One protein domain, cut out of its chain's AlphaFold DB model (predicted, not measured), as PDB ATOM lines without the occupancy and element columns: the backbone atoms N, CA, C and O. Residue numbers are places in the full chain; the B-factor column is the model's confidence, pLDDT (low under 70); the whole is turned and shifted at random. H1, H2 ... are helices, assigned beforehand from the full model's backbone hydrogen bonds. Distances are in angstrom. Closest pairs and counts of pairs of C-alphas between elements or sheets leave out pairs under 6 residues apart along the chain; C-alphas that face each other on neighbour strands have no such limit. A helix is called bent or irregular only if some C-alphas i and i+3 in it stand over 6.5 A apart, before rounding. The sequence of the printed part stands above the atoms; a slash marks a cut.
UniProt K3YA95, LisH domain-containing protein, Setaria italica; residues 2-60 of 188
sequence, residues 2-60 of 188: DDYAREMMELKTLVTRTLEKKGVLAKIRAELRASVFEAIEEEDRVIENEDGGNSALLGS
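This is residues 2 to 60 of the 188 residues of the protein "LisH domain-containing protein" of Setaria italica (UniProt K3YA95). Two long helices, H1 and then H2, meet near their ends in an open L, and residues 52 to 60 fold back beside the far end of H2. The printed part has 59 residues, with no named strand; the class is all helix. It is extended, with a radius of gyration of the C-alphas of 19.7 A and spans of 59 by 26 by 17 A.

H1, residues 2 to 21, and H2, residues 24 to 51, only just touch, with 3 pairs of C-alphas within 8 A, and only at the corner by their tight link. H1 touches H2 with residues 16 to 20 alone, and H2 touches H1 with residues 25 to 26 alone; the closest C-alphas of the two helices, those of Leu 19 and Leu 25, are 5.3 A apart. Their lines are about perpendicular, at 79 degrees. In both helices every O i to N i+4 pair is within hydrogen-bond range.

H1 begins at C-alpha 2 (-15.226, -65.848, 17.992) and is 28.4 A long. H2 is 40.9 A long and ends at C-alpha 51 (-43.789, -17.187, 14.167). It is neither bent nor irregular, but only just: C-alphas 48 and 51 are 6.0 A apart.

The C-alphas farthest apart, of Asp 3 and Gly 52, are 59.3 A apart. Residues 2 to 15 and 29 to 36 stand free. The printed part has no cut. Residues 47 to 60 have pLDDT under 70.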
ATOM      1  N   ASP A   2     -14.886 -66.034  19.405       83.88
ATOM      2  CA  ASP A   2     -15.226 -65.848  17.992       83.88
ATOM      3  C   ASP A   2     -16.420 -66.690  17.515       83.88
ATOM      4  O   ASP A   2     -17.221 -66.215  16.715       83.88
ATOM      5  N   ASP A   3     -16.596 -67.906  18.038       89.50
ATOM      6  CA  ASP A   3     -17.709 -68.781  17.647       89.50
ATOM      7  C   ASP A   3     -19.077 -68.235  18.083       89.50
ATOM      8  O   ASP A   3     -20.022 -68.303  17.304       89.50
ATOM      9  N   TYR A   4     -19.168 -67.580  19.249       93.56
ATOM     10  CA  TYR A   4     -20.386 -66.872  19.675       93.56
ATOM     11  C   TYR A   4     -20.677 -65.661  18.777       93.56
ATOM     12  O   TYR A   4     -21.828 -65.388  18.439       93.56
ATOM     13  N   ALA A   5     -19.636 -64.948  18.331       93.31
ATOM     14  CA  ALA A   5     -19.795 -63.852  17.377       93.31
ATOM     15  C   ALA A   5     -20.263 -64.359  15.997       93.31
ATOM     16  O   ALA A   5     -21.096 -63.712  15.360       93.31
ATOM     17  N   ARG A   6     -19.782 -65.533  15.562       94.31
ATOM     18  CA  ARG A   6     -20.224 -66.204  14.331       94.31
ATOM     19  C   ARG A   6     -21.675 -66.673  14.434       94.31
ATOM     20  O   ARG A   6     -22.482 -66.300  13.589       94.31
ATOM     21  N   GLU A   7     -22.026 -67.392  15.498       95.31
ATOM     22  CA  GLU A   7     -23.387 -67.871  15.769       95.31
ATOM     23  C   GLU A   7     -24.391 -66.708  15.840       95.31
ATOM     24  O   GLU A   7     -25.442 -66.746  15.200       95.31
ATOM     25  N   MET A   8     -24.033 -65.609  16.514       96.12
ATOM     26  CA  MET A   8     -24.838 -64.384  16.556       96.12
ATOM     27  C   MET A   8     -25.013 -63.741  15.166       96.12
ATOM     28  O   MET A   8     -26.087 -63.224  14.847       96.12
ATOM     29  N   MET A   9     -23.984 -63.778  14.312       95.69
ATOM     30  CA  MET A   9     -24.048 -63.252  12.943       95.69
ATOM     31  C   MET A   9     -24.905 -64.134  12.021       95.69
ATOM     32  O   MET A   9     -25.673 -63.611  11.205       95.69
ATOM     33  N   GLU A  10     -24.829 -65.456  12.169       95.38
ATOM     34  CA  GLU A  10     -25.669 -66.424  11.456       95.38
ATOM     35  C   GLU A  10     -27.137 -66.308  11.891       95.38
ATOM     36  O   GLU A  10     -28.018 -66.171  11.036       95.38
ATOM     37  N   LEU A  11     -27.399 -66.230  13.200       97.06
ATOM     38  CA  LEU A  11     -28.727 -65.983  13.769       97.06
ATOM     39  C   LEU A  11     -29.315 -64.660  13.261       97.06
ATOM     40  O   LEU A  11     -30.439 -64.642  12.758       97.06
ATOM     41  N   LYS A  12     -28.545 -63.562  13.307       97.12
ATOM     42  CA  LYS A  12     -28.951 -62.265  12.738       97.12
ATOM     43  C   LYS A  12     -29.305 -62.399  11.256       97.12
ATOM     44  O   LYS A  12     -30.352 -61.915  10.837       97.12
ATOM     45  N   THR A  13     -28.480 -63.091  10.471       96.94
ATOM     46  CA  THR A  13     -28.704 -63.295   9.029       96.94
ATOM     47  C   THR A  13     -29.977 -64.104   8.752       96.94
ATOM     48  O   THR A  13     -30.754 -63.750   7.861       96.94
ATOM     49  N   LEU A  14     -30.229 -65.163   9.528       97.25
ATOM     50  CA  LEU A  14     -31.433 -65.993   9.429       97.25
ATOM     51  C   LEU A  14     -32.702 -65.213   9.807       97.25
ATOM     52  O   LEU A  14     -33.709 -65.283   9.093       97.25
ATOM     53  N   VAL A  15     -32.643 -64.442  10.898       96.81
ATOM     54  CA  VAL A  15     -33.730 -63.571  11.362       96.81
ATOM     55  C   VAL A  15     -34.028 -62.485  10.329       96.81
ATOM     56  O   VAL A  15     -35.180 -62.360   9.923       96.81
ATOM     57  N   THR A  16     -33.018 -61.764   9.823       95.81
ATOM     58  CA  THR A  16     -33.194 -60.755   8.763       95.81
ATOM     59  C   THR A  16     -33.874 -61.358   7.535       95.81
ATOM     60  O   THR A  16     -34.954 -60.900   7.169       95.81
ATOM     61  N   ARG A  17     -33.340 -62.451   6.967       95.69
ATOM     62  CA  ARG A  17     -33.940 -63.120   5.793       95.69
ATOM     63  C   ARG A  17     -35.384 -63.570   6.038       95.69
ATOM     64  O   ARG A  17     -36.216 -63.505   5.135       95.69
ATOM     65  N   THR A  18     -35.702 -64.014   7.254       96.50
ATOM     66  CA  THR A  18     -37.056 -64.446   7.626       96.50
ATOM     67  C   THR A  18     -38.015 -63.265   7.770       96.50
ATOM     68  O   THR A  18     -39.148 -63.348   7.300       96.50
ATOM     69  N   LEU A  19     -37.582 -62.154   8.372       96.44
ATOM     70  CA  LEU A  19     -38.382 -60.933   8.502       96.44
ATOM     71  C   LEU A  19     -38.559 -60.204   7.160       96.44
ATOM     72  O   LEU A  19     -39.603 -59.593   6.944       96.44
ATOM     73  N   GLU A  20     -37.594 -60.299   6.243       93.94
ATOM     74  CA  GLU A  20     -37.740 -59.838   4.856       93.94
ATOM     75  C   GLU A  20     -38.738 -60.709   4.089       93.94
ATOM     76  O   GLU A  20     -39.714 -60.186   3.554       93.94
ATOM     77  N   LYS A  21     -38.575 -62.043   4.109       95.19
ATOM     78  CA  LYS A  21     -39.488 -62.978   3.427       95.19
ATOM     79  C   LYS A  21     -40.928 -62.910   3.957       95.19
ATOM     80  O   LYS A  21     -41.863 -63.127   3.193       95.19
ATOM     81  N   LYS A  22     -41.120 -62.609   5.247       94.69
ATOM     82  CA  LYS A  22     -42.443 -62.383   5.861       94.69
ATOM     83  C   LYS A  22     -42.969 -60.947   5.699       94.69
ATOM     84  O   LYS A  22     -44.017 -60.636   6.251       94.69
ATOM     85  N   GLY A  23     -42.243 -60.050   5.027       91.62
ATOM     86  CA  GLY A  23     -42.624 -58.641   4.861       91.62
ATOM     87  C   GLY A  23     -42.544 -57.780   6.131       91.62
ATOM     88  O   GLY A  23     -42.710 -56.566   6.049       91.62
ATOM     89  N   VAL A  24     -42.231 -58.355   7.297       95.81
ATOM     90  CA  VAL A  24     -42.167 -57.644   8.588       95.81
ATOM     91  C   VAL A  24     -41.117 -56.530   8.564       95.81
ATOM     92  O   VAL A  24     -41.395 -55.424   9.014       95.81
ATOM     93  N   LEU A  25     -39.947 -56.762   7.957       92.06
ATOM     94  CA  LEU A  25     -38.940 -55.704   7.782       92.06
ATOM     95  C   LEU A  25     -39.367 -54.616   6.782       92.06
ATOM     96  O   LEU A  25     -38.899 -53.486   6.880       92.06
ATOM     97  N   ALA A  26     -40.264 -54.916   5.838       90.81
ATOM     98  CA  ALA A  26     -40.859 -53.891   4.980       90.81
ATOM     99  C   ALA A  26     -41.900 -53.060   5.748       90.81
ATOM    100  O   ALA A  26     -41.866 -51.834   5.655       90.81
ATOM    101  N   LYS A  27     -42.740 -53.706   6.572       91.44
ATOM    102  CA  LYS A  27     -43.689 -53.031   7.469       91.44
ATOM    103  C   LYS A  27     -42.975 -52.092   8.451       91.44
ATOM    104  O   LYS A  27     -43.299 -50.914   8.462       91.44
ATOM    105  N   ILE A  28     -41.939 -52.561   9.153       93.50
ATOM    106  CA  ILE A  28     -41.156 -51.731  10.090       93.50
ATOM    107  C   ILE A  28     -40.514 -50.526   9.379       93.50
ATOM    108  O   ILE A  28     -40.505 -49.421   9.916       93.50
ATOM    109  N   ARG A  29     -40.013 -50.688   8.144       92.69
ATOM    110  CA  ARG A  29     -39.485 -49.556   7.355       92.69
ATOM    111  C   ARG A  29     -40.575 -48.554   6.946       92.69
ATOM    112  O   ARG A  29     -40.296 -47.360   6.908       92.69
ATOM    113  N   ALA A  30     -41.793 -49.015   6.655       92.31
ATOM    114  CA  ALA A  30     -42.931 -48.140   6.362       92.31
ATOM    115  C   ALA A  30     -43.437 -47.411   7.619       92.31
ATOM    116  O   ALA A  30     -43.699 -46.214   7.552       92.31
ATOM    117  N   GLU A  31     -43.502 -48.101   8.761       92.88
ATOM    118  CA  GLU A  31     -43.809 -47.529  10.079       92.88
ATOM    119  C   GLU A  31     -42.813 -46.424  10.449       92.88
ATOM    120  O   GLU A  31     -43.228 -45.296  10.694       92.88
ATOM    121  N   LEU A  32     -41.506 -46.706  10.391       94.00
ATOM    122  CA  LEU A  32     -40.459 -45.721  10.684       94.00
ATOM    123  C   LEU A  32     -40.524 -44.500   9.755       94.00
ATOM    124  O   LEU A  32     -40.404 -43.376  10.233       94.00
ATOM    125  N   ARG A  33     -40.753 -44.693   8.446       91.56
ATOM    126  CA  ARG A  33     -40.932 -43.572   7.507       91.56
ATOM    127  C   ARG A  33     -42.163 -42.744   7.881       91.56
ATOM    128  O   ARG A  33     -42.049 -41.531   7.992       91.56
ATOM    129  N   ALA A  34     -43.304 -43.385   8.131       91.38
ATOM    130  CA  ALA A  34     -44.533 -42.703   8.530       91.38
ATOM    131  C   ALA A  34     -44.367 -41.895   9.830       91.38
ATOM    132  O   ALA A  34     -44.831 -40.762   9.888       91.38
ATOM    133  N   SER A  35     -43.671 -42.432  10.837       91.00
ATOM    134  CA  SER A  35     -43.388 -41.715  12.089       91.00
ATOM    135  C   SER A  35     -42.419 -40.543  11.918       91.00
ATOM    136  O   SER A  35     -42.572 -39.542  12.607       91.00
ATOM    137  N   VAL A  36     -41.451 -40.622  10.995       89.75
ATOM    138  CA  VAL A  36     -40.572 -39.481  10.671       89.75
ATOM    139  C   VAL A  36     -41.360 -38.354   9.997       89.75
ATOM    140  O   VAL A  36     -41.223 -37.205  10.397       89.75
ATOM    141  N   PHE A  37     -42.222 -38.670   9.025       87.88
ATOM    142  CA  PHE A  37     -43.084 -37.665   8.386       87.88
ATOM    143  C   PHE A  37     -44.094 -37.045   9.366       87.88
ATOM    144  O   PHE A  37     -44.322 -35.842   9.322       87.88
ATOM    145  N   GLU A  38     -44.661 -37.838  10.279       86.25
ATOM    146  CA  GLU A  38     -45.590 -37.362  11.315       86.25
ATOM    147  C   GLU A  38     -44.911 -36.459  12.359       86.25
ATOM    148  O   GLU A  38     -45.512 -35.477  12.788       86.25
ATOM    149  N   ALA A  39     -43.653 -36.739  12.720       87.44
ATOM    150  CA  ALA A  39     -42.863 -35.871  13.596       87.44
ATOM    151  C   ALA A  39     -42.492 -34.537  12.922       87.44
ATOM    152  O   ALA A  39     -42.574 -33.495  13.563       87.44
ATOM    153  N   ILE A  40     -42.145 -34.555  11.628       84.75
ATOM    154  CA  ILE A  40     -41.881 -33.330  10.852       84.75
ATOM    155  C   ILE A  40     -43.161 -32.488  10.727       84.75
ATOM    156  O   ILE A  40     -43.116 -31.291  10.977       84.75
ATOM    157  N   GLU A  41     -44.315 -33.104  10.432       78.69
ATOM    158  CA  GLU A  41     -45.612 -32.404  10.391       78.69
ATOM    159  C   GLU A  41     -45.981 -31.791  11.759       78.69
ATOM    160  O   GLU A  41     -46.668 -30.774  11.819       78.69
ATOM    161  N   GLU A  42     -45.544 -32.389  12.871       82.81
ATOM    162  CA  GLU A  42     -45.731 -31.834  14.215       82.81
ATOM    163  C   GLU A  42     -44.811 -30.645  14.508       82.81
ATOM    164  O   GLU A  42     -45.282 -29.638  15.034       82.81
ATOM    165  N   GLU A  43     -43.539 -30.722  14.117       79.69
ATOM    166  CA  GLU A  43     -42.573 -29.627  14.248       79.69
ATOM    167  C   GLU A  43     -42.947 -28.428  13.354       79.69
ATOM    168  O   GLU A  43     -43.038 -27.303  13.849       79.69
ATOM    169  N   ASP A  44     -43.284 -28.667  12.079       75.06
ATOM    170  CA  ASP A  44     -43.793 -27.646  11.149       75.06
ATOM    171  C   ASP A  44     -45.042 -26.939  11.716       75.06
ATOM    172  O   ASP A  44     -45.113 -25.709  11.695       75.06
ATOM    173  N   ARG A  45     -46.004 -27.683  12.295       72.00
ATOM    174  CA  ARG A  45     -47.194 -27.092  12.942       72.00
ATOM    175  C   ARG A  45     -46.840 -26.165  14.102       72.00
ATOM    176  O   ARG A  45     -47.511 -25.148  14.269       72.00
ATOM    177  N   VAL A  46     -45.864 -26.515  14.941       71.00
ATOM    178  CA  VAL A  46     -45.461 -25.650  16.064       71.00
ATOM    179  C   VAL A  46     -44.870 -24.346  15.524       71.00
ATOM    180  O   VAL A  46     -45.297 -23.270  15.939       71.00
ATOM    181  N   ILE A  47     -43.993 -24.434  14.520       66.94
ATOM    182  CA  ILE A  47     -43.356 -23.276  13.875       66.94
ATOM    183  C   ILE A  47     -44.395 -22.339  13.227       66.94
ATOM    184  O   ILE A  47     -44.332 -21.124  13.428       66.94
ATOM    185  N   GLU A  48     -45.389 -22.881  12.509       64.12
ATOM    186  CA  GLU A  48     -46.473 -22.083  11.910       64.12
ATOM    187  C   GLU A  48     -47.304 -21.318  12.957       64.12
ATOM    188  O   GLU A  48     -47.747 -20.198  12.690       64.12
ATOM    189  N   ASN A  49     -47.511 -21.897  14.147       61.03
ATOM    190  CA  ASN A  49     -48.301 -21.278  15.216       61.03
ATOM    191  C   ASN A  49     -47.527 -20.233  16.036       61.03
ATOM    192  O   ASN A  49     -48.166 -19.350  16.612       61.03
ATOM    193  N   GLU A  50     -46.194 -20.316  16.116       60.75
ATOM    194  CA  GLU A  50     -45.388 -19.390  16.931       60.75
ATOM    195  C   GLU A  50     -44.883 -18.154  16.168       60.75
ATOM    196  O   GLU A  50     -44.899 -17.066  16.744       60.75
ATOM    197  N   ASP A  51     -44.478 -18.280  14.895       52.59
ATOM    198  CA  ASP A  51     -43.789 -17.187  14.167       52.59
ATOM    199  C   ASP A  51     -44.426 -16.829  12.803       52.59
ATOM    200  O   ASP A  51     -43.976 -15.919  12.107       52.59
ATOM    201  N   GLY A  52     -45.487 -17.535  12.386       52.94
ATOM    202  CA  GLY A  52     -46.253 -17.236  11.161       52.94
ATOM    203  C   GLY A  52     -45.473 -17.356   9.840       52.94
ATOM    204  O   GLY A  52     -45.965 -16.934   8.790       52.94
ATOM    205  N   GLY A  53     -44.257 -17.904   9.880       46.62
ATOM    206  CA  GLY A  53     -43.433 -18.181   8.709       46.62
ATOM    207  C   GLY A  53     -43.917 -19.411   7.940       46.62
ATOM    208  O   GLY A  53     -44.478 -20.339   8.516       46.62
ATOM    209  N   ASN A  54     -43.672 -19.437   6.627       50.25
ATOM    210  CA  ASN A  54     -44.001 -20.590   5.787       50.25
ATOM    211  C   ASN A  54     -43.318 -21.863   6.323       50.25
ATOM    212  O   ASN A  54     -42.085 -21.900   6.360       50.25
ATOM    213  N   SER A  55     -44.091 -22.916   6.626       52.44
ATOM    214  CA  SER A  55     -43.555 -24.265   6.852       52.44
ATOM    215  C   SER A  55     -42.586 -24.643   5.721       52.44
ATOM    216  O   SER A  55     -42.916 -24.605   4.530       52.44
ATOM    217  N   ALA A  56     -41.344 -24.943   6.106       50.75
ATOM    218  CA  ALA A  56     -40.210 -25.007   5.188       50.75
ATOM    219  C   ALA A  56     -39.518 -26.374   5.164       50.75
ATOM    220  O   ALA A  56     -38.801 -26.653   4.201       50.75
ATOM    221  N   LEU A  57     -39.745 -27.239   6.162       55.22
ATOM    222  CA  LEU A  57     -39.125 -28.569   6.201       55.22
ATOM    223  C   LEU A  57     -39.668 -29.470   5.080       55.22
ATOM    224  O   LEU A  57     -38.942 -30.334   4.582       55.22
ATOM    225  N   LEU A  58     -40.904 -29.218   4.625       58.41
ATOM    226  CA  LEU A  58     -41.563 -30.010   3.585       58.41
ATOM    227  C   LEU A  58     -42.042 -29.241   2.333       58.41
ATOM    228  O   LEU A  58     -42.447 -29.858   1.345       58.41
ATOM    229  N   GLY A  59     -41.976 -27.904   2.319       52.88
ATOM    230  CA  GLY A  59     -42.653 -27.046   1.324       52.88
ATOM    231  C   GLY A  59     -42.269 -27.228  -0.161       52.88
ATOM    232  O   GLY A  59     -42.895 -26.633  -1.043       52.88
ATOM    233  N   SER A  60     -41.272 -28.061  -0.479       56.22
ATOM    234  CA  SER A  60     -40.778 -28.326  -1.844       56.22
ATOM    235  C   SER A  60     -41.238 -29.673  -2.441       56.22
ATOM    236  O   SER A  60     -40.774 -30.088  -3.503       56.22
TER     237      SER A  60